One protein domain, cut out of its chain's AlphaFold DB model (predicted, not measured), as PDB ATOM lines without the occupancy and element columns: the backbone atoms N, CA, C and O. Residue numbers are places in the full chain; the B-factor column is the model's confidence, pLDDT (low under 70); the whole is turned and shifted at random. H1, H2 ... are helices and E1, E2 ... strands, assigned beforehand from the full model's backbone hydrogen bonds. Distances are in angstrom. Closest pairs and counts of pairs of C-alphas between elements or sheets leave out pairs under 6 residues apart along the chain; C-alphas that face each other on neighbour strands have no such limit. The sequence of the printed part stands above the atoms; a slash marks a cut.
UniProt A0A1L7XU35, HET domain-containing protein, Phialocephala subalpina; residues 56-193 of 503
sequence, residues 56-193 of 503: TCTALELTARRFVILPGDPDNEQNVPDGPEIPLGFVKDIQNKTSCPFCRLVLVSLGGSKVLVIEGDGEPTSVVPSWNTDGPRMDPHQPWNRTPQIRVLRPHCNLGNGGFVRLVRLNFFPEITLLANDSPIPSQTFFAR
ATOM      1  N   THR A  56      -0.861-109.478 -99.464       95.56
ATOM      2  CA  THR A  56      -1.703-108.337 -99.856       95.56
ATOM      3  C   THR A  56      -2.118-108.397-101.325       95.56
ATOM      4  O   THR A  56      -3.270-108.137-101.648       95.56
ATOM      5  N   CYS A  57      -1.194-108.743-102.226       96.00
ATOM      6  CA  CYS A  57      -1.471-108.795-103.662       96.00
ATOM      7  C   CYS A  57      -2.256-110.053-104.047       96.00
ATOM      8  O   CYS A  57      -3.085-109.996-104.950       96.00
ATOM      9  N   THR A  58      -2.032-111.168-103.350       96.38
ATOM     10  CA  THR A  58      -2.805-112.407-103.512       96.38
ATOM     11  C   THR A  58      -4.269-112.191-103.131       96.38
ATOM     12  O   THR A  58      -5.154-112.630-103.859       96.38
ATOM     13  N   ALA A  59      -4.534-111.447-102.051       94.94
ATOM     14  CA  ALA A  59      -5.887-111.129-101.589       94.94
ATOM     15  C   ALA A  59      -6.706-110.263-102.567       94.94
ATOM     16  O   ALA A  59      -7.915-110.135-102.406       94.94
ATOM     17  N   LEU A  60      -6.071-109.667-103.584       92.69
ATOM     18  CA  LEU A  60      -6.779-108.909-104.618       92.69
ATOM     19  C   LEU A  60      -7.499-109.797-105.632       92.69
ATOM     20  O   LEU A  60      -8.347-109.288-106.366       92.69
ATOM     21  N   GLU A  61      -7.127-111.080-105.711       94.00
ATOM     22  CA  GLU A  61      -7.717-112.056-106.634       94.00
ATOM     23  C   GLU A  61      -7.766-111.527-108.083       94.00
ATOM     24  O   GLU A  61      -8.776-111.605-108.786       94.00
ATOM     25  N   LEU A  62      -6.665-110.906-108.527       94.44
ATOM     26  CA  LEU A  62      -6.564-110.361-109.879       94.44
ATOM     27  C   LEU A  62      -6.585-111.493-110.910       94.44
ATOM     28  O   LEU A  62      -5.844-112.468-110.801       94.44
ATOM     29  N   THR A  63      -7.419-111.333-111.936       95.06
ATOM     30  CA  THR A  63      -7.542-112.259-113.068       95.06
ATOM     31  C   THR A  63      -7.752-111.476-114.359       95.06
ATOM     32  O   THR A  63      -8.242-110.345-114.323       95.06
ATOM     33  N   ALA A  64      -7.456-112.085-115.512       95.19
ATOM     34  CA  ALA A  64      -7.649-111.454-116.819       95.19
ATOM     35  C   ALA A  64      -9.101-110.984-117.053       95.19
ATOM     36  O   ALA A  64      -9.322-109.884-117.555       95.19
ATOM     37  N   ARG A  65     -10.107-111.752-116.594       93.62
ATOM     38  CA  ARG A  65     -11.536-111.379-116.675       93.62
ATOM     39  C   ARG A  65     -11.839-110.042-116.000       93.62
ATOM     40  O   ARG A  65     -12.712-109.313-116.468       93.62
ATOM     41  N   ARG A  66     -11.129-109.707-114.921       92.56
ATOM     42  CA  ARG A  66     -11.358-108.469-114.170       92.56
ATOM     43  C   ARG A  66     -10.995-107.220-114.984       92.56
ATOM     44  O   ARG A  66     -11.576-106.171-114.745       92.56
ATOM     45  N   PHE A  67     -10.116-107.343-115.980       94.69
ATOM     46  CA  PHE A  67      -9.698-106.244-116.862       94.69
ATOM     47  C   PHE A  67     -10.596-106.054-118.091       94.69
ATOM     48  O   PHE A  67     -10.442-105.071-118.807       94.69
ATOM     49  N   VAL A  68     -11.545-106.959-118.329       93.50
ATOM     50  CA  VAL A  68     -12.472-106.892-119.464       93.50
ATOM     51  C   VAL A  68     -13.851-106.454-118.991       93.50
ATOM     52  O   VAL A  68     -14.347-106.983-117.992       93.50
ATOM     53  N   ILE A  69     -14.482-105.544-119.729       90.94
ATOM     54  CA  ILE A  69     -15.884-105.164-119.539       90.94
ATOM     55  C   ILE A  69     -16.733-105.982-120.516       90.94
ATOM     56  O   ILE A  69     -16.446-106.033-121.711       90.94
ATOM     57  N   LEU A  70     -17.738-106.681-119.994       89.38
ATOM     58  CA  LEU A  70     -18.689-107.470-120.781       89.38
ATOM     59  C   LEU A  70     -20.106-106.895-120.654       89.38
ATOM     60  O   LEU A  70     -20.408-106.246-119.649       89.38
ATOM     61  N   PRO A  71     -21.008-107.192-121.608       86.25
ATOM     62  CA  PRO A  71     -22.416-106.838-121.477       86.25
ATOM     63  C   PRO A  71     -23.003-107.332-120.146       86.25
ATOM     64  O   PRO A  71     -22.907-108.517-119.822       86.25
ATOM     65  N   GLY A  72     -23.611-106.419-119.386       83.00
ATOM     66  CA  GLY A  72     -24.185-106.691-118.063       83.00
ATOM     67  C   GLY A  72     -23.248-106.439-116.877       83.00
ATOM     68  O   GLY A  72     -23.699-106.524-115.735       83.00
ATOM     69  N   ASP A  73     -21.977-106.099-117.114       86.38
ATOM     70  CA  ASP A  73     -21.116-105.559-116.061       86.38
ATOM     71  C   ASP A  73     -21.635-104.167-115.617       86.38
ATOM     72  O   ASP A  73     -22.145-103.406-116.443       86.38
ATOM     73  N   PRO A  74     -21.522-103.799-114.325       79.44
ATOM     74  CA  PRO A  74     -22.110-102.563-113.784       79.44
ATOM     75  C   PRO A  74     -21.519-101.275-114.379       79.44
ATOM     76  O   PRO A  74     -22.158-100.230-114.366       79.44
ATOM     77  N   ASP A  75     -20.301-101.352-114.898       79.19
ATOM     78  CA  ASP A  75     -19.536-100.279-115.528       79.19
ATOM     79  C   ASP A  75     -19.589-100.326-117.064       79.19
ATOM     80  O   ASP A  75     -18.873 -99.585-117.727       79.19
ATOM     81  N   ASN A  76     -20.451-101.166-117.644       72.12
ATOM     82  CA  ASN A  76     -20.658-101.245-119.093       72.12
ATOM     83  C   ASN A  76     -21.349 -99.994-119.677       72.12
ATOM     84  O   ASN A  76     -21.219 -99.724-120.866       72.12
ATOM     85  N   GLU A  77     -22.089 -99.232-118.863       67.19
ATOM     86  CA  GLU A  77     -22.885 -98.078-119.325       67.19
ATOM     87  C   GLU A  77     -22.411 -96.728-118.769       67.19
ATOM     88  O   GLU A  77     -22.757 -95.680-119.310       67.19
ATOM     89  N   GLN A  78     -21.625 -96.728-117.690       70.44
ATOM     90  CA  GLN A  78     -21.153 -95.506-117.041       70.44
ATOM     91  C   GLN A  78     -19.667 -95.613-116.735       70.44
ATOM     92  O   GLN A  78     -19.223 -96.542-116.059       70.44
ATOM     93  N   ASN A  79     -18.901 -94.620-117.189       69.50
ATOM     94  CA  ASN A  79     -17.526 -94.467-116.747       69.50
ATOM     95  C   ASN A  79     -17.515 -94.070-115.265       69.50
ATOM     96  O   ASN A  79     -17.917 -92.961-114.912       69.50
ATOM     97  N   VAL A  80     -17.035 -94.972-114.411       70.38
ATOM     98  CA  VAL A  80     -16.785 -94.710-112.990       70.38
ATOM     99  C   VAL A  80     -15.273 -94.610-112.814       70.38
ATOM    100  O   VAL A  80     -14.625 -95.629-112.568       70.38
ATOM    101  N   PRO A  81     -14.683 -93.416-113.014       63.12
ATOM    102  CA  PRO A  81     -13.241 -93.287-113.029       63.12
ATOM    103  C   PRO A  81     -12.643 -93.706-111.687       63.12
ATOM    104  O   PRO A  81     -11.701 -94.472-111.667       63.12
ATOM    105  N   ASP A  82     -13.214 -93.346-110.548       70.31
ATOM    106  CA  ASP A  82     -12.564 -93.637-109.267       70.31
ATOM    107  C   ASP A  82     -13.338 -94.696-108.483       70.31
ATOM    108  O   ASP A  82     -14.057 -94.415-107.524       70.31
ATOM    109  N   GLY A  83     -13.198 -95.949-108.928       73.75
ATOM    110  CA  GLY A  83     -13.647 -97.117-108.178       73.75
ATOM    111  C   GLY A  83     -12.977 -97.211-106.795       73.75
ATOM    112  O   GLY A  83     -12.016 -96.493-106.515       73.75
ATOM    113  N   PRO A  84     -13.449 -98.112-105.914       82.06
ATOM    114  CA  PRO A  84     -13.002 -98.160-104.524       82.06
ATOM    115  C   PRO A  84     -11.482 -98.313-104.404       82.06
ATOM    116  O   PRO A  84     -10.867 -99.132-105.093       82.06
ATOM    117  N   GLU A  85     -10.906 -97.524-103.499       86.88
ATOM    118  CA  GLU A  85      -9.488 -97.541-103.158       86.88
ATOM    119  C   GLU A  85      -9.045 -98.903-102.606       86.88
ATOM    120  O   GLU A  85      -9.717 -99.523-101.776       86.88
ATOM    121  N   ILE A  86      -7.879 -99.363-103.059       90.81
ATOM    122  CA  ILE A  86      -7.287-100.647-102.691       90.81
ATOM    123  C   ILE A  86      -6.000-100.374-101.911       90.81
ATOM    124  O   ILE A  86      -4.964-100.095-102.509       90.81
ATOM    125  N   PRO A  87      -5.996-100.463-100.575       91.50
ATOM    126  CA  PRO A  87      -4.784-100.203 -99.808       91.50
ATOM    127  C   PRO A  87      -3.756-101.325-100.025       91.50
ATOM    128  O   PRO A  87      -3.945-102.452 -99.565       91.50
ATOM    129  N   LEU A  88      -2.639-101.022-100.699       93.62
ATOM    130  CA  LEU A  88      -1.524-101.969-100.863       93.62
ATOM    131  C   LEU A  88      -0.513-101.921 -99.709       93.62
ATOM    132  O   LEU A  88       0.201-102.901 -99.475       93.62
ATOM    133  N   GLY A  89      -0.445-100.795 -98.997       93.38
ATOM    134  CA  GLY A  89       0.430-100.586 -97.842       93.38
ATOM    135  C   GLY A  89       1.437 -99.452 -98.037       93.38
ATOM    136  O   GLY A  89       1.355 -98.680 -98.993       93.38
ATOM    137  N   PHE A  90       2.387 -99.334 -97.107       94.25
ATOM    138  CA  PHE A  90       3.407 -98.285 -97.143       94.25
ATOM    139  C   PHE A  90       4.441 -98.525 -98.244       94.25
ATOM    140  O   PHE A  90       4.850 -99.664 -98.493       94.25
ATOM    141  N   VAL A  91       4.934 -97.444 -98.857       93.69
ATOM    142  CA  VAL A  91       5.952 -97.498 -99.922       93.69
ATOM    143  C   VAL A  91       7.186 -98.280 -99.468       93.69
ATOM    144  O   VAL A  91       7.697 -99.107-100.222       93.69
ATOM    145  N   LYS A  92       7.621 -98.093 -98.213       93.56
ATOM    146  CA  LYS A  92       8.759 -98.818 -97.620       93.56
ATOM    147  C   LYS A  92       8.608-100.336 -97.722       93.56
ATOM    148  O   LYS A  92       9.557-101.034 -98.068       93.56
ATOM    149  N   ASP A  93       7.422-100.846 -97.406       94.19
ATOM    150  CA  ASP A  93       7.164-102.284 -97.379       94.19
ATOM    151  C   ASP A  93       7.075-102.837 -98.798       94.19
ATOM    152  O   ASP A  93       7.603-103.910 -99.084       94.19
ATOM    153  N   ILE A  94       6.458-102.081 -99.707       95.19
ATOM    154  CA  ILE A  94       6.343-102.449-101.121       95.19
ATOM    155  C   ILE A  94       7.732-102.500-101.776       95.19
ATOM    156  O   ILE A  94       8.014-103.451-102.502       95.19
ATOM    157  N   GLN A  95       8.631-101.559-101.462       94.12
ATOM    158  CA  GLN A  95      10.020-101.559-101.951       94.12
ATOM    159  C   GLN A  95      10.812-102.797-101.502       94.12
ATOM    160  O   GLN A  95      11.663-103.282-102.245       94.12
ATOM    161  N   ASN A  96      10.505-103.349-100.325       94.25
ATOM    162  CA  ASN A  96      11.150-104.563 -99.818       94.25
ATOM    163  C   ASN A  96      10.577-105.857-100.428       94.25
ATOM    164  O   ASN A  96      11.225-106.901-100.370       94.25
ATOM    165  N   LYS A  97       9.382-105.815-101.031       94.25
ATOM    166  CA  LYS A  97       8.710-106.969-101.659       94.25
ATOM    167  C   LYS A  97       9.214-107.209-103.090       94.25
ATOM    168  O   LYS A  97       8.427-107.315-104.028       94.25
ATOM    169  N   THR A  98      10.530-107.321-103.268       92.12
ATOM    170  CA  THR A  98      11.169-107.436-104.592       92.12
ATOM    171  C   THR A  98      10.830-108.723-105.343       92.12
ATOM    172  O   THR A  98      10.950-108.737-106.560       92.12
ATOM    173  N   SER A  99      10.370-109.780-104.665       93.94
ATOM    174  CA  SER A  99       9.889-111.031-105.278       93.94
ATOM    175  C   SER A  99       8.414-111.000-105.695       93.94
ATOM    176  O   SER A  99       7.924-111.967-106.276       93.94
ATOM    177  N   CYS A 100       7.688-109.919-105.387       96.31
ATOM    178  CA  CYS A 100       6.287-109.763-105.758       96.31
ATOM    179  C   CYS A 100       6.175-108.998-107.089       96.31
ATOM    180  O   CYS A 100       6.371-107.776-107.089       96.31
ATOM    181  N   PRO A 101       5.806-109.661-108.204       96.31
ATOM    182  CA  PRO A 101       5.753-109.028-109.526       96.31
ATOM    183  C   PRO A 101       4.777-107.847-109.573       96.31
ATOM    184  O   PRO A 101       5.088-106.794-110.124       96.31
ATOM    185  N   PHE A 102       3.626-107.953-108.901       96.69
ATOM    186  CA  PHE A 102       2.659-106.855-108.866       96.69
ATOM    187  C   PHE A 102       3.163-105.637-108.072       96.69
ATOM    188  O   PHE A 102       2.980-104.505-108.514       96.69
ATOM    189  N   CYS A 103       3.849-105.838-106.937       96.50
ATOM    190  CA  CYS A 103       4.464-104.733-106.188       96.50
ATOM    191  C   CYS A 103       5.527-104.012-107.024       96.50
ATOM    192  O   CYS A 103       5.563-102.779-107.020       96.50
ATOM    193  N   ARG A 104       6.360-104.763-107.758       95.25
ATOM    194  CA  ARG A 104       7.350-104.183-108.677       95.25
ATOM    195  C   ARG A 104       6.678-103.351-109.763       95.25
ATOM    196  O   ARG A 104       7.057-102.195-109.938       95.25
ATOM    197  N   LEU A 105       5.656-103.895-110.427       96.19
ATOM    198  CA  LEU A 105       4.935-103.187-111.486       96.19
ATOM    199  C   LEU A 105       4.326-101.877-110.983       96.19
ATOM    200  O   LEU A 105       4.483-100.836-111.617       96.19
ATOM    201  N   VAL A 106       3.674-101.921-109.819       96.25
ATOM    202  CA  VAL A 106       3.065-100.747-109.187       96.25
ATOM    203  C   VAL A 106       4.115 -99.683-108.871       96.25
ATOM    204  O   VAL A 106       3.924 -98.523-109.235       96.25
ATOM    205  N   LEU A 107       5.249-100.052-108.266       94.38
ATOM    206  CA  LEU A 107       6.324 -99.096-107.989       94.38
ATOM    207  C   LEU A 107       6.883 -98.474-109.266       94.38
ATOM    208  O   LEU A 107       7.037 -97.257-109.325       94.38
ATOM    209  N   VAL A 108       7.158 -99.283-110.291       92.94
ATOM    210  CA  VAL A 108       7.650 -98.779-111.582       92.94
ATOM    211  C   VAL A 108       6.637 -97.819-112.204       92.94
ATOM    212  O   VAL A 108       7.028 -96.737-112.637       92.94
ATOM    213  N   SER A 109       5.345 -98.157-112.168       93.69
ATOM    214  CA  SER A 109       4.279 -97.306-112.709       93.69
ATOM    215  C   SER A 109       4.191 -95.940-112.025       93.69
ATOM    216  O   SER A 109       3.859 -94.965-112.681       93.69
ATOM    217  N   LEU A 110       4.552 -95.838-110.741       91.62
ATOM    218  CA  LEU A 110       4.546 -94.586-109.977       91.62
ATOM    219  C   LEU A 110       5.805 -93.727-110.194       91.62
ATOM    220  O   LEU A 110       5.834 -92.582-109.755       91.62
ATOM    221  N   GLY A 111       6.843 -94.248-110.855       87.81
ATOM    222  CA  GLY A 111       8.130 -93.562-111.048       87.81
ATOM    223  C   GLY A 111       9.337 -94.302-110.456       87.81
ATOM    224  O   GLY A 111      10.447 -93.764-110.419       87.81
ATOM    225  N   GLY A 112       9.152 -95.536-109.981       88.06
ATOM    226  CA  GLY A 112      10.219 -96.423-109.519       88.06
ATOM    227  C   GLY A 112      10.969 -95.867-108.309       88.06
ATOM    228  O   GLY A 112      10.402 -95.682-107.235       88.06
ATOM    229  N   SER A 113      12.262 -95.584-108.476       83.62
ATOM    230  CA  SER A 113      13.109 -95.032-107.408       83.62
ATOM    231  C   SER A 113      12.764 -93.591-107.026       83.62
ATOM    232  O   SER A 113      13.256 -93.106-106.009       83.62
ATOM    233  N   LYS A 114      11.951 -92.889-107.828       85.00
ATOM    234  CA  LYS A 114      11.492 -91.525-107.527       85.00
ATOM    235  C   LYS A 114      10.408 -91.497-106.436       85.00
ATOM    236  O   LYS A 114      10.191 -90.448-105.830       85.00
ATOM    237  N   VAL A 115       9.762 -92.635-106.157       85.75
ATOM    238  CA  VAL A 115       8.725 -92.753-105.123       85.75
ATOM    239  C   VAL A 115       9.367 -92.657-103.737       85.75
ATOM    240  O   VAL A 115      10.144 -93.522-103.328       85.75
ATOM    241  N   LEU A 116       9.049 -91.589-103.008       85.56
ATOM    242  CA  LEU A 116       9.603 -91.333-101.682       85.56
ATOM    243  C   LEU A 116       8.905 -92.184-100.627       85.56
ATOM    244  O   LEU A 116       7.694 -92.348-100.676       85.56
ATOM    245  N   VAL A 117       9.668 -92.672 -99.647       87.31
ATOM    246  CA  VAL A 117       9.143 -93.397 -98.474       87.31
ATOM    247  C   VAL A 117       8.519 -92.447 -97.446       87.31
ATOM    248  O   VAL A 117       7.604 -92.825 -96.720       87.31
ATOM    249  N   ILE A 118       9.056 -91.229 -97.370       85.00
ATOM    250  CA  ILE A 118       8.662 -90.169 -96.446       85.00
ATOM    251  C   ILE A 118       8.644 -88.854 -97.227       85.00
ATOM    252  O   ILE A 118       9.563 -88.602 -98.013       85.00
ATOM    253  N   GLU A 119       7.646 -88.009 -96.989       79.12
ATOM    254  CA  GLU A 119       7.547 -86.681 -97.596       79.12
ATOM    255  C   GLU A 119       7.249 -85.596 -96.547       79.12
ATOM    256  O   GLU A 119       6.652 -85.855 -95.503       79.12
ATOM    257  N   GLY A 120       7.701 -84.365 -96.815       71.94
ATOM    258  CA  GLY A 120       7.472 -83.213 -95.939       71.94
ATOM    259  C   GLY A 120       8.084 -83.390 -94.547       71.94
ATOM    260  O   GLY A 120       9.258 -83.743 -94.422       71.94
ATOM    261  N   ASP A 121       7.271 -83.163 -93.515       73.25
ATOM    262  CA  ASP A 121       7.658 -83.151 -92.094       73.25
ATOM    263  C   ASP A 121       7.888 -84.551 -91.487       73.25
ATOM    264  O   ASP A 121       7.921 -84.707 -90.267       73.25
ATOM    265  N   GLY A 122       8.066 -85.584 -92.314       81.56
ATOM    266  CA  GLY A 122       8.287 -86.953 -91.841       81.56
ATOM    267  C   GLY A 122       7.120 -87.913 -92.078       81.56
ATOM    268  O   GLY A 122       7.153 -89.028 -91.559       81.56
ATOM    269  N   GLU A 123       6.115 -87.519 -92.863       86.38
ATOM    270  CA  GLU A 123       4.926 -88.336 -93.106       86.38
ATOM    271  C   GLU A 123       5.245 -89.534 -94.013       86.38
ATOM    272  O   GLU A 123       5.803 -89.344 -95.100       86.38
ATOM    273  N   PRO A 124       4.905 -90.772 -93.607       90.81
ATOM    274  CA  PRO A 124       5.100 -91.942 -94.446       90.81
ATOM    275  C   PRO A 124       4.129 -91.915 -95.625       90.81
ATOM    276  O   PRO A 124       2.984 -91.491 -95.496       90.81
ATOM    277  N   THR A 125       4.564 -92.429 -96.765       92.00
ATOM    278  CA  THR A 125       3.727 -92.543 -97.961       92.00
ATOM    279  C   THR A 125       3.165 -93.956 -98.096       92.00
ATOM    280  O   THR A 125       3.836 -94.961 -97.823       92.00
ATOM    281  N   SER A 126       1.915 -94.053 -98.532       93.00
ATOM    282  CA  SER A 126       1.239 -95.312 -98.840       93.00
ATOM    283  C   SER A 126       0.840 -95.367-100.306       93.00
ATOM    284  O   SER A 126       0.689 -94.337-100.961       93.00
ATOM    285  N   VAL A 127       0.715 -96.582-100.837       93.75
ATOM    286  CA  VAL A 127       0.246 -96.818-102.202       93.75
ATOM    287  C   VAL A 127      -1.172 -97.353-102.158       93.75
ATOM    288  O   VAL A 127      -1.457 -98.351-101.485       93.75
ATOM    289  N   VAL A 128      -2.036 -96.701-102.924       92.12
ATOM    290  CA  VAL A 128      -3.456 -97.009-102.993       92.12
ATOM    291  C   VAL A 128      -3.867 -96.994-104.464       92.12
ATOM    292  O   VAL A 128      -3.984 -95.930-105.055       92.12
ATOM    293  N   PRO A 129      -3.997 -98.144-105.142       93.12
ATOM    294  CA  PRO A 129      -4.586 -98.167-106.472       93.12
ATOM    295  C   PRO A 129      -6.106 -98.053-106.420       93.12
ATOM    296  O   PRO A 129      -6.738 -98.539-105.487       93.12
ATOM    297  N   SER A 130      -6.695 -97.488-107.466       92.50
ATOM    298  CA  SER A 130      -8.138 -97.528-107.716       92.50
ATOM    299  C   SER A 130      -8.434 -98.198-109.058       92.50
ATOM    300  O   SER A 130      -7.584 -98.247-109.953       92.50
ATOM    301  N   TRP A 131      -9.637 -98.757-109.195       91.75
ATOM    302  CA  TRP A 131     -10.135 -99.216-110.492       91.75
ATOM    303  C   TRP A 131     -10.654 -98.040-111.299       91.75
ATOM    304  O   TRP A 131     -11.337 -97.182-110.758       91.75
ATOM    305  N   ASN A 132     -10.357 -98.054-112.591       90.06
ATOM    306  CA  ASN A 132     -10.794 -97.077-113.575       90.06
ATOM    307  C   ASN A 132     -11.223 -97.811-114.850       90.06
ATOM    308  O   ASN A 132     -10.971 -99.015-114.994       90.06
ATOM    309  N   THR A 133     -11.783 -97.079-115.807       89.38
ATOM    310  CA  THR A 133     -12.087 -97.630-117.131       89.38
ATOM    311  C   THR A 133     -11.318 -96.910-118.232       89.38
ATOM    312  O   THR A 133     -10.872 -95.768-118.075       89.38
ATOM    313  N   ASP A 134     -11.118 -97.611-119.342       86.94
ATOM    314  CA  ASP A 134     -10.582 -97.041-120.568       86.94
ATOM    315  C   ASP A 134     -11.381 -97.521-121.783       86.94
ATOM    316  O   ASP A 134     -12.000 -98.588-121.765       86.94
ATOM    317  N   GLY A 135     -11.375 -96.706-122.829       84.31
ATOM    318  CA  GLY A 135     -12.111 -96.911-124.061       84.31
ATOM    319  C   GLY A 135     -12.146 -95.645-124.923       84.31
ATOM    320  O   GLY A 135     -11.440 -94.669-124.626       84.31
ATOM    321  N   PRO A 136     -12.936 -95.640-126.010       77.06
ATOM    322  CA  PRO A 136     -12.984 -94.514-126.931       77.06
ATOM    323  C   PRO A 136     -13.539 -93.267-126.239       77.06
ATOM    324  O   PRO A 136     -14.415 -93.340-125.375       77.06
ATOM    325  N   ARG A 137     -13.006 -92.105-126.623       70.69
ATOM    326  CA  ARG A 137     -13.502 -90.802-126.170       70.69
ATOM    327  C   ARG A 137     -14.685 -90.398-127.039       70.69
ATOM    328  O   ARG A 137     -14.575 -90.447-128.260       70.69
ATOM    329  N   MET A 138     -15.781 -90.004-126.399       59.84
ATOM    330  CA  MET A 138     -17.005 -89.584-127.092       59.84
ATOM    331  C   MET A 138     -17.015 -88.080-127.375       59.84
ATOM    332  O   MET A 138     -17.515 -87.655-128.409       59.84
ATOM    333  N   ASP A 139     -16.456 -87.290-126.455       57.34
ATOM    334  CA  ASP A 139     -16.384 -85.834-126.545       57.34
ATOM    335  C   ASP A 139     -14.937 -85.376-126.282       57.34
ATOM    336  O   ASP A 139     -14.387 -85.617-125.199       57.34
ATOM    337  N   PRO A 140     -14.298 -84.711-127.250       53.88
ATOM    338  CA  PRO A 140     -12.978 -84.123-127.080       53.88
ATOM    339  C   PRO A 140     -12.835 -83.107-125.957       53.88
ATOM    340  O   PRO A 140     -11.781 -83.035-125.321       53.88
ATOM    341  N   HIS A 141     -13.886 -82.322-125.736       52.22
ATOM    342  CA  HIS A 141     -13.934 -81.259-124.742       52.22
ATOM    343  C   HIS A 141     -14.190 -81.821-123.339       52.22
ATOM    344  O   HIS A 141     -13.961 -81.139-122.342       52.22
ATOM    345  N   GLN A 142     -14.579 -83.098-123.246       60.12
ATOM    346  CA  GLN A 142     -14.723 -83.848-121.999       60.12
ATOM    347  C   GLN A 142     -13.835 -85.099-122.024       60.12
ATOM    348  O   GLN A 142     -14.331 -86.225-122.082       60.12
ATOM    349  N   PRO A 143     -12.500 -84.952-121.933       57.06
ATOM    350  CA  PRO A 143     -11.544 -86.058-122.080       57.06
ATOM    351  C   PRO A 143     -11.672 -87.168-121.016       57.06
ATOM    352  O   PRO A 143     -11.081 -88.249-121.162       57.06
ATOM    353  N   TRP A 144     -12.414 -86.908-119.937       64.38
ATOM    354  CA  TRP A 144     -12.787 -87.878-118.905       64.38
ATOM    355  C   TRP A 144     -14.000 -88.739-119.289       64.38
ATOM    356  O   TRP A 144     -14.212 -89.774-118.664       64.38
ATOM    357  N   ASN A 145     -14.781 -88.364-120.303       68.31
ATOM    358  CA  ASN A 145     -15.945 -89.115-120.757       68.31
ATOM    359  C   ASN A 145     -15.537 -90.141-121.829       68.31
ATOM    360  O   ASN A 145     -15.307 -89.811-122.996       68.31
ATOM    361  N   ARG A 146     -15.390 -91.398-121.405       74.69
ATOM    362  CA  ARG A 146     -15.014 -92.532-122.259       74.69
ATOM    363  C   ARG A 146     -16.120 -93.566-122.230       74.69
ATOM    364  O   ARG A 146     -16.704 -93.775-121.171       74.69
ATOM    365  N   THR A 147     -16.351 -94.243-123.348       81.38
ATOM    366  CA  THR A 147     -17.179 -95.454-123.360       81.38
ATOM    367  C   THR A 147     -16.343 -96.594-122.790       81.38
ATOM    368  O   THR A 147     -15.357 -96.968-123.422       81.38
ATOM    369  N   PRO A 148     -16.666 -97.143-121.611       87.19
ATOM    370  CA  PRO A 148     -15.832 -98.166-120.989       87.19
ATOM    371  C   PRO A 148     -15.742 -99.432-121.856       87.19
ATOM    372  O   PRO A 148     -16.761-100.021-122.204       87.19
ATOM    373  N   GLN A 149     -14.529 -99.878-122.194       87.00
ATOM    374  CA  GLN A 149     -14.290-101.164-122.876       87.00
ATOM    375  C   GLN A 149     -13.387-102.097-122.067       87.00
ATOM    376  O   GLN A 149     -13.554-103.318-122.078       87.00
ATOM    377  N   ILE A 150     -12.432-101.525-121.338       92.25
ATOM    378  CA  ILE A 150     -11.534-102.264-120.455       92.25
ATOM    379  C   ILE A 150     -11.497-101.607-119.081       92.25
ATOM    380  O   ILE A 150     -11.773-100.415-118.932       92.25
ATOM    381  N   ARG A 151     -11.086-102.374-118.072       92.88
ATOM    382  CA  ARG A 151     -10.706-101.823-116.769       92.88
ATOM    383  C   ARG A 151      -9.198-101.634-116.703       92.88
ATOM    384  O   ARG A 151      -8.426-102.423-117.251       92.88
ATOM    385  N   VAL A 152      -8.776-100.605-115.985       93.94
ATOM    386  CA  VAL A 152      -7.371-100.330-115.677       93.94
ATOM    387  C   VAL A 152      -7.225-100.081-114.182       93.94
ATOM    388  O   VAL A 152      -8.151 -99.614-113.520       93.94
ATOM    389  N   LEU A 153      -6.055-100.393-113.638       94.88
ATOM    390  CA  LEU A 153      -5.678-100.003-112.285       94.88
ATOM    391  C   LEU A 153      -4.914 -98.686-112.351       94.88
ATOM    392  O   LEU A 153      -3.980 -98.570-113.147       94.88
ATOM    393  N   ARG A 154      -5.270 -97.724-111.498       93.19
ATOM    394  CA  ARG A 154      -4.546 -96.459-111.338       93.19
ATOM    395  C   ARG A 154      -3.905 -96.355-109.958       93.19
ATOM    396  O   ARG A 154      -4.558 -95.915-109.010       93.19
ATOM    397  N   PRO A 155      -2.640 -96.780-109.807       93.25
ATOM    398  CA  PRO A 155      -1.875 -96.536-108.594       93.25
ATOM    399  C   PRO A 155      -1.704 -95.043-108.325       93.25
ATOM    400  O   PRO A 155      -1.344 -94.283-109.222       93.25
ATOM    401  N   HIS A 156      -1.883 -94.633-107.077       90.81
ATOM    402  CA  HIS A 156      -1.460 -93.322-106.598       90.81
ATOM    403  C   HIS A 156      -0.869 -93.435-105.188       90.81
ATOM    404  O   HIS A 156      -0.942 -94.490-104.545       90.81
ATOM    405  N   CYS A 157      -0.224 -92.357-104.735       90.38
ATOM    406  CA  CYS A 157       0.373 -92.280-103.409       90.38
ATOM    407  C   CYS A 157      -0.340 -91.253-102.539       90.38
ATOM    408  O   CYS A 157      -0.550 -90.117-102.967       90.38
ATOM    409  N   ASN A 158      -0.602 -91.643-101.294       88.88
ATOM    410  CA  ASN A 158      -1.162 -90.783-100.261       88.88
ATOM    411  C   ASN A 158      -0.150 -90.619 -99.123       88.88
ATOM    412  O   ASN A 158       0.678 -91.498 -98.866       88.88
ATOM    413  N   LEU A 159      -0.218 -89.488 -98.431       86.88
ATOM    414  CA  LEU A 159       0.463 -89.288 -97.159       86.88
ATOM    415  C   LEU A 159      -0.262 -90.074 -96.061       86.88
ATOM    416  O   LEU A 159      -1.469 -90.311 -96.142       86.88
ATOM    417  N   GLY A 160       0.454 -90.453 -95.002       75.31
ATOM    418  CA  GLY A 160      -0.094 -91.208 -93.870       75.31
ATOM    419  C   GLY A 160      -1.267 -90.516 -93.166       75.31
ATOM    420  O   GLY A 160      -2.104 -91.184 -92.566       75.31
ATOM    421  N   ASN A 161      -1.366 -89.192 -93.295       79.12
ATOM    422  CA  ASN A 161      -2.470 -88.371 -92.799       79.12
ATOM    423  C   ASN A 161      -3.651 -88.224 -93.789       79.12
ATOM    424  O   ASN A 161      -4.578 -87.466 -93.511       79.12
ATOM    425  N   GLY A 162      -3.617 -88.911 -94.936       73.56
ATOM    426  CA  GLY A 162      -4.625 -88.821 -96.000       73.56
ATOM    427  C   GLY A 162      -4.437 -87.647 -96.968       73.56
ATOM    428  O   GLY A 162      -5.282 -87.436 -97.833       73.56
ATOM    429  N   GLY A 163      -3.359 -86.870 -96.836       79.00
ATOM    430  CA  GLY A 163      -3.013 -85.799 -97.772       79.00
ATOM    431  C   GLY A 163      -2.432 -86.310 -99.096       79.00
ATOM    432  O   GLY A 163      -2.011 -87.461 -99.213       79.00
ATOM    433  N   PHE A 164      -2.362 -85.426-100.093       76.88
ATOM    434  CA  PHE A 164      -1.789 -85.738-101.405       76.88
ATOM    435  C   PHE A 164      -0.264 -85.575-101.425       76.88
ATOM    436  O   PHE A 164       0.278 -84.609-100.883       76.88
ATOM    437  N   VAL A 165       0.414 -86.498-102.107       78.81
ATOM    438  CA  VAL A 165       1.856 -86.442-102.398       78.81
ATOM    439  C   VAL A 165       2.135 -85.437-103.520       78.81
ATOM    440  O   VAL A 165       1.329 -85.294-104.447       78.81
ATOM    441  N   ARG A 166       3.276 -84.732-103.489       71.94
ATOM    442  CA  ARG A 166       3.618 -83.799-104.578       71.94
ATOM    443  C   ARG A 166       3.882 -84.557-105.879       71.94
ATOM    444  O   ARG A 166       4.867 -85.280-106.020       71.94
ATOM    445  N   LEU A 167       3.044 -84.284-106.876       65.94
ATOM    446  CA  LEU A 167       3.028 -84.991-108.161       65.94
ATOM    447  C   LEU A 167       4.254 -84.734-109.050       65.94
ATOM    448  O   LEU A 167       4.509 -85.515-109.952       65.94
ATOM    449  N   VAL A 168       5.071 -83.711-108.769       63.75
ATOM    450  CA  VAL A 168       6.277 -83.371-109.561       63.75
ATOM    451  C   VAL A 168       7.289 -84.529-109.641       63.75
ATOM    452  O   VAL A 168       8.166 -84.534-110.497       63.75
ATOM    453  N   ARG A 169       7.204 -85.514-108.739       66.56
ATOM    454  CA  ARG A 169       8.141 -86.650-108.671       66.56
ATOM    455  C   ARG A 169       7.558 -87.979-109.143       66.56
ATOM    456  O   ARG A 169       8.308 -88.950-109.224       66.56
ATOM    457  N   LEU A 170       6.257 -88.033-109.405       79.25
ATOM    458  CA  LEU A 170       5.540 -89.259-109.733       79.25
ATOM    459  C   LEU A 170       4.960 -89.169-111.141       79.25
ATOM    460  O   LEU A 170       4.675 -88.081-111.638       79.25
ATOM    461  N   ASN A 171       4.750 -90.326-111.761       82.50
ATOM    462  CA  ASN A 171       3.983 -90.391-113.002       82.50
ATOM    463  C   ASN A 171       2.538 -89.945-112.743       82.50
ATOM    464  O   ASN A 171       1.968 -90.213-111.678       82.50
ATOM    465  N   PHE A 172       1.939 -89.258-113.711       73.75
ATOM    466  CA  PHE A 172       0.653 -88.592-113.528       73.75
ATOM    467  C   PHE A 172      -0.488 -89.508-113.982       73.75
ATOM    468  O   PHE A 172      -0.664 -89.756-115.175       73.75
ATOM    469  N   PHE A 173      -1.284 -89.997-113.024       82.38
ATOM    470  CA  PHE A 173      -2.350 -90.986-113.248       82.38
ATOM    471  C   PHE A 173      -1.864 -92.227-114.025       82.38
ATOM    472  O   PHE A 173      -2.361 -92.500-115.126       82.38
ATOM    473  N   PRO A 174      -0.888 -92.977-113.481       89.88
ATOM    474  CA  PRO A 174      -0.342 -94.139-114.161       89.88
ATOM    475  C   PRO A 174      -1.410 -95.218-114.321       89.88
ATOM    476  O   PRO A 174      -2.237 -95.414-113.437       89.88
ATOM    477  N   GLU A 175      -1.388 -95.933-115.442       93.31
ATOM    478  CA  GLU A 175      -2.370 -96.975-115.740       93.31
ATOM    479  C   GLU A 175      -1.690 -98.327-115.903       93.31
ATOM    480  O   GLU A 175      -0.752 -98.475-116.680       93.31
ATOM    481  N   ILE A 176      -2.186 -99.331-115.191       96.56
ATOM    482  CA  ILE A 176      -1.794-100.729-115.350       96.56
ATOM    483  C   ILE A 176      -2.972-101.485-115.954       96.56
ATOM    484  O   ILE A 176      -4.098-101.398-115.458       96.56
ATOM    485  N   THR A 177      -2.720-102.248-117.011       96.62
ATOM    486  CA  THR A 177      -3.748-103.063-117.667       96.62
ATOM    487  C   THR A 177      -3.203-104.413-118.120       96.62
ATOM    488  O   THR A 177      -2.022-104.712-117.939       96.62
ATOM    489  N   LEU A 178      -4.081-105.252-118.663       96.81
ATOM    490  CA  LEU A 178      -3.739-106.562-119.196       96.81
ATOM    491  C   LEU A 178      -2.822-106.424-120.416       96.81
ATOM    492  O   LEU A 178      -2.992-105.521-121.239       96.81
ATOM    493  N   LEU A 179      -1.864-107.338-120.548       96.00
ATOM    494  CA  LEU A 179      -1.148-107.502-121.806       96.00
ATOM    495  C   LEU A 179      -2.098-108.137-122.829       96.00
ATOM    496  O   LEU A 179      -2.672-109.189-122.565       96.00
ATOM    497  N   ALA A 180      -2.251-107.534-124.004       95.06
ATOM    498  CA  ALA A 180      -3.239-107.920-125.014       95.06
ATOM    499  C   ALA A 180      -3.186-109.410-125.404       95.06
ATOM    500  O   ALA A 180      -4.214-110.004-125.727       95.06
ATOM    501  N   ASN A 181      -2.001-110.029-125.324       94.38
ATOM    502  CA  ASN A 181      -1.785-111.457-125.563       94.38
ATOM    503  C   ASN A 181      -2.589-112.366-124.618       94.38
ATOM    504  O   ASN A 181      -2.866-113.507-124.980       94.38
ATOM    505  N   ASP A 182      -2.946-111.865-123.436       95.19
ATOM    506  CA  ASP A 182      -3.650-112.598-122.379       95.19
ATOM    507  C   ASP A 182      -5.145-112.254-122.331       95.19
ATOM    508  O   ASP A 182      -5.844-112.659-121.397       95.19
ATOM    509  N   SER A 183      -5.651-111.492-123.313       93.88
ATOM    510  CA  SER A 183      -7.066-111.124-123.368       93.88
ATOM    511  C   SER A 183      -7.951-112.378-123.404       93.88
ATOM    512  O   SER A 183      -7.779-113.227-124.283       93.88
ATOM    513  N   PRO A 184      -8.934-112.506-122.493       93.31
ATOM    514  CA  PRO A 184      -9.876-113.620-122.500       93.31
ATOM    515  C   PRO A 184     -10.987-113.437-123.546       93.31
ATOM    516  O   PRO A 184     -11.865-114.293-123.657       93.31
ATOM    517  N   ILE A 185     -10.982-112.323-124.288       90.31
ATOM    518  CA  ILE A 185     -11.937-112.022-125.354       90.31
ATOM    519  C   ILE A 185     -11.220-111.657-126.663       90.31
ATOM    520  O   ILE A 185     -10.060-111.248-126.636       90.31
ATOM    521  N   PRO A 186     -11.904-111.753-127.821       87.19
ATOM    522  CA  PRO A 186     -11.304-111.400-129.107       87.19
ATOM    523  C   PRO A 186     -10.898-109.928-129.223       87.19
ATOM    524  O   PRO A 186      -9.922-109.621-129.904       87.19
ATOM    525  N   SER A 187     -11.634-109.014-128.576       85.19
ATOM    526  CA  SER A 187     -11.261-107.598-128.569       85.19
ATOM    527  C   SER A 187     -10.021-107.392-127.704       85.19
ATOM    528  O   SER A 187      -9.965-107.817-126.549       85.19
ATOM    529  N   GLN A 188      -9.016-106.747-128.284       89.06
ATOM    530  CA  GLN A 188      -7.737-106.464-127.632       89.06
ATOM    531  C   GLN A 188      -7.469-104.962-127.506       89.06
ATOM    532  O   GLN A 188      -6.426-104.570-126.991       89.06
ATOM    533  N   THR A 189      -8.389-104.129-127.987       88.31
ATOM    534  CA  THR A 189      -8.259-102.675-128.011       88.31
ATOM    535  C   THR A 189      -8.040-102.104-126.610       88.31
ATOM    536  O   THR A 189      -8.583-102.617-125.634       88.31
ATOM    537  N   PHE A 190      -7.251-101.033-126.511       89.12
ATOM    538  CA  PHE A 190      -6.875-100.315-125.285       89.12
ATOM    539  C   PHE A 190      -5.948-101.081-124.329       89.12
ATOM    540  O   PHE A 190      -5.326-100.457-123.462       89.12
ATOM    541  N   PHE A 191      -5.785-102.397-124.495       93.75
ATOM    542  CA  PHE A 191      -4.778-103.154-123.759       93.75
ATOM    543  C   PHE A 191      -3.362-102.782-124.192       93.75
ATOM    544  O   PHE A 191      -3.107-102.328-125.313       93.75
ATOM    545  N   ALA A 192      -2.419-103.006-123.281       94.31
ATOM    546  CA  ALA A 192      -1.009-102.848-123.584       94.31
ATOM    547  C   ALA A 192      -0.566-103.953-124.551       94.31
ATOM    548  O   ALA A 192      -0.954-105.110-124.389       94.31
ATOM    549  N   ARG A 193       0.277-103.633-125.533       92.44
ATOM    550  CA  ARG A 193       0.882-104.621-126.440       92.44
ATOM    551  C   ARG A 193       2.395-104.694-126.250       92.44
ATOM    552  O   ARG A 193       3.010-103.674-125.929       92.44
TER     553      ARG A 193
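This is residues 56 to 193 of the 503 residues of the protein "HET domain-containing protein" of Phialocephala subalpina (UniProt A0A1L7XU35). With little regular structure, this is a body mostly of loops built along one long antiparallel hairpin, E1 and E2; H2 and H3 pack on the hairpin, and short H1 and E3 on E2. Printed are 138 residues, 46 in named elements: H1, H2, H3, E1, E2, E3, a mixed class. It is compact, radius of gyration of the C-alphas 15.8 A, spanning 47 by 37 by 24 A.

H1, residues 64 to 67, has its closest C-alpha to E2, residues 150 to 159, at Phe 67, 4.5 A from that of Arg 151. H2, residues 91 to 96, and H3, residues 101 to 110, touch as a hairpin, opposite ways at a steep tilt of 42 degrees, closest C-alphas Ile 94 and Cys 103, 5.9 A. In both, every O i to N i+4 pair is within hydrogen-bond range; H1 is too short for one. E1, residues 123 to 134, is antiparallel to E2, with N 126 and O 158 within hydrogen-bond range at 2.9 A. E3, residues 175 to 178, pairs with no named strand.

H1 begins at C-alpha 64 (-7.649, -111.454, -116.819). H3 is 14.5 A long, E1 32.7 A, E2 29.2 A. E3 ends at C-alpha 178 (-3.739, -106.562, -119.196).

The farthest C-alphas, Asp 121 and Pro 186, are 50.3 A apart. The printed part has no cut. The H2 to H3 link is tight, the others long. Residues 77, 79, 81, 138 to 145 and 167 to 169 have pLDDT under 70.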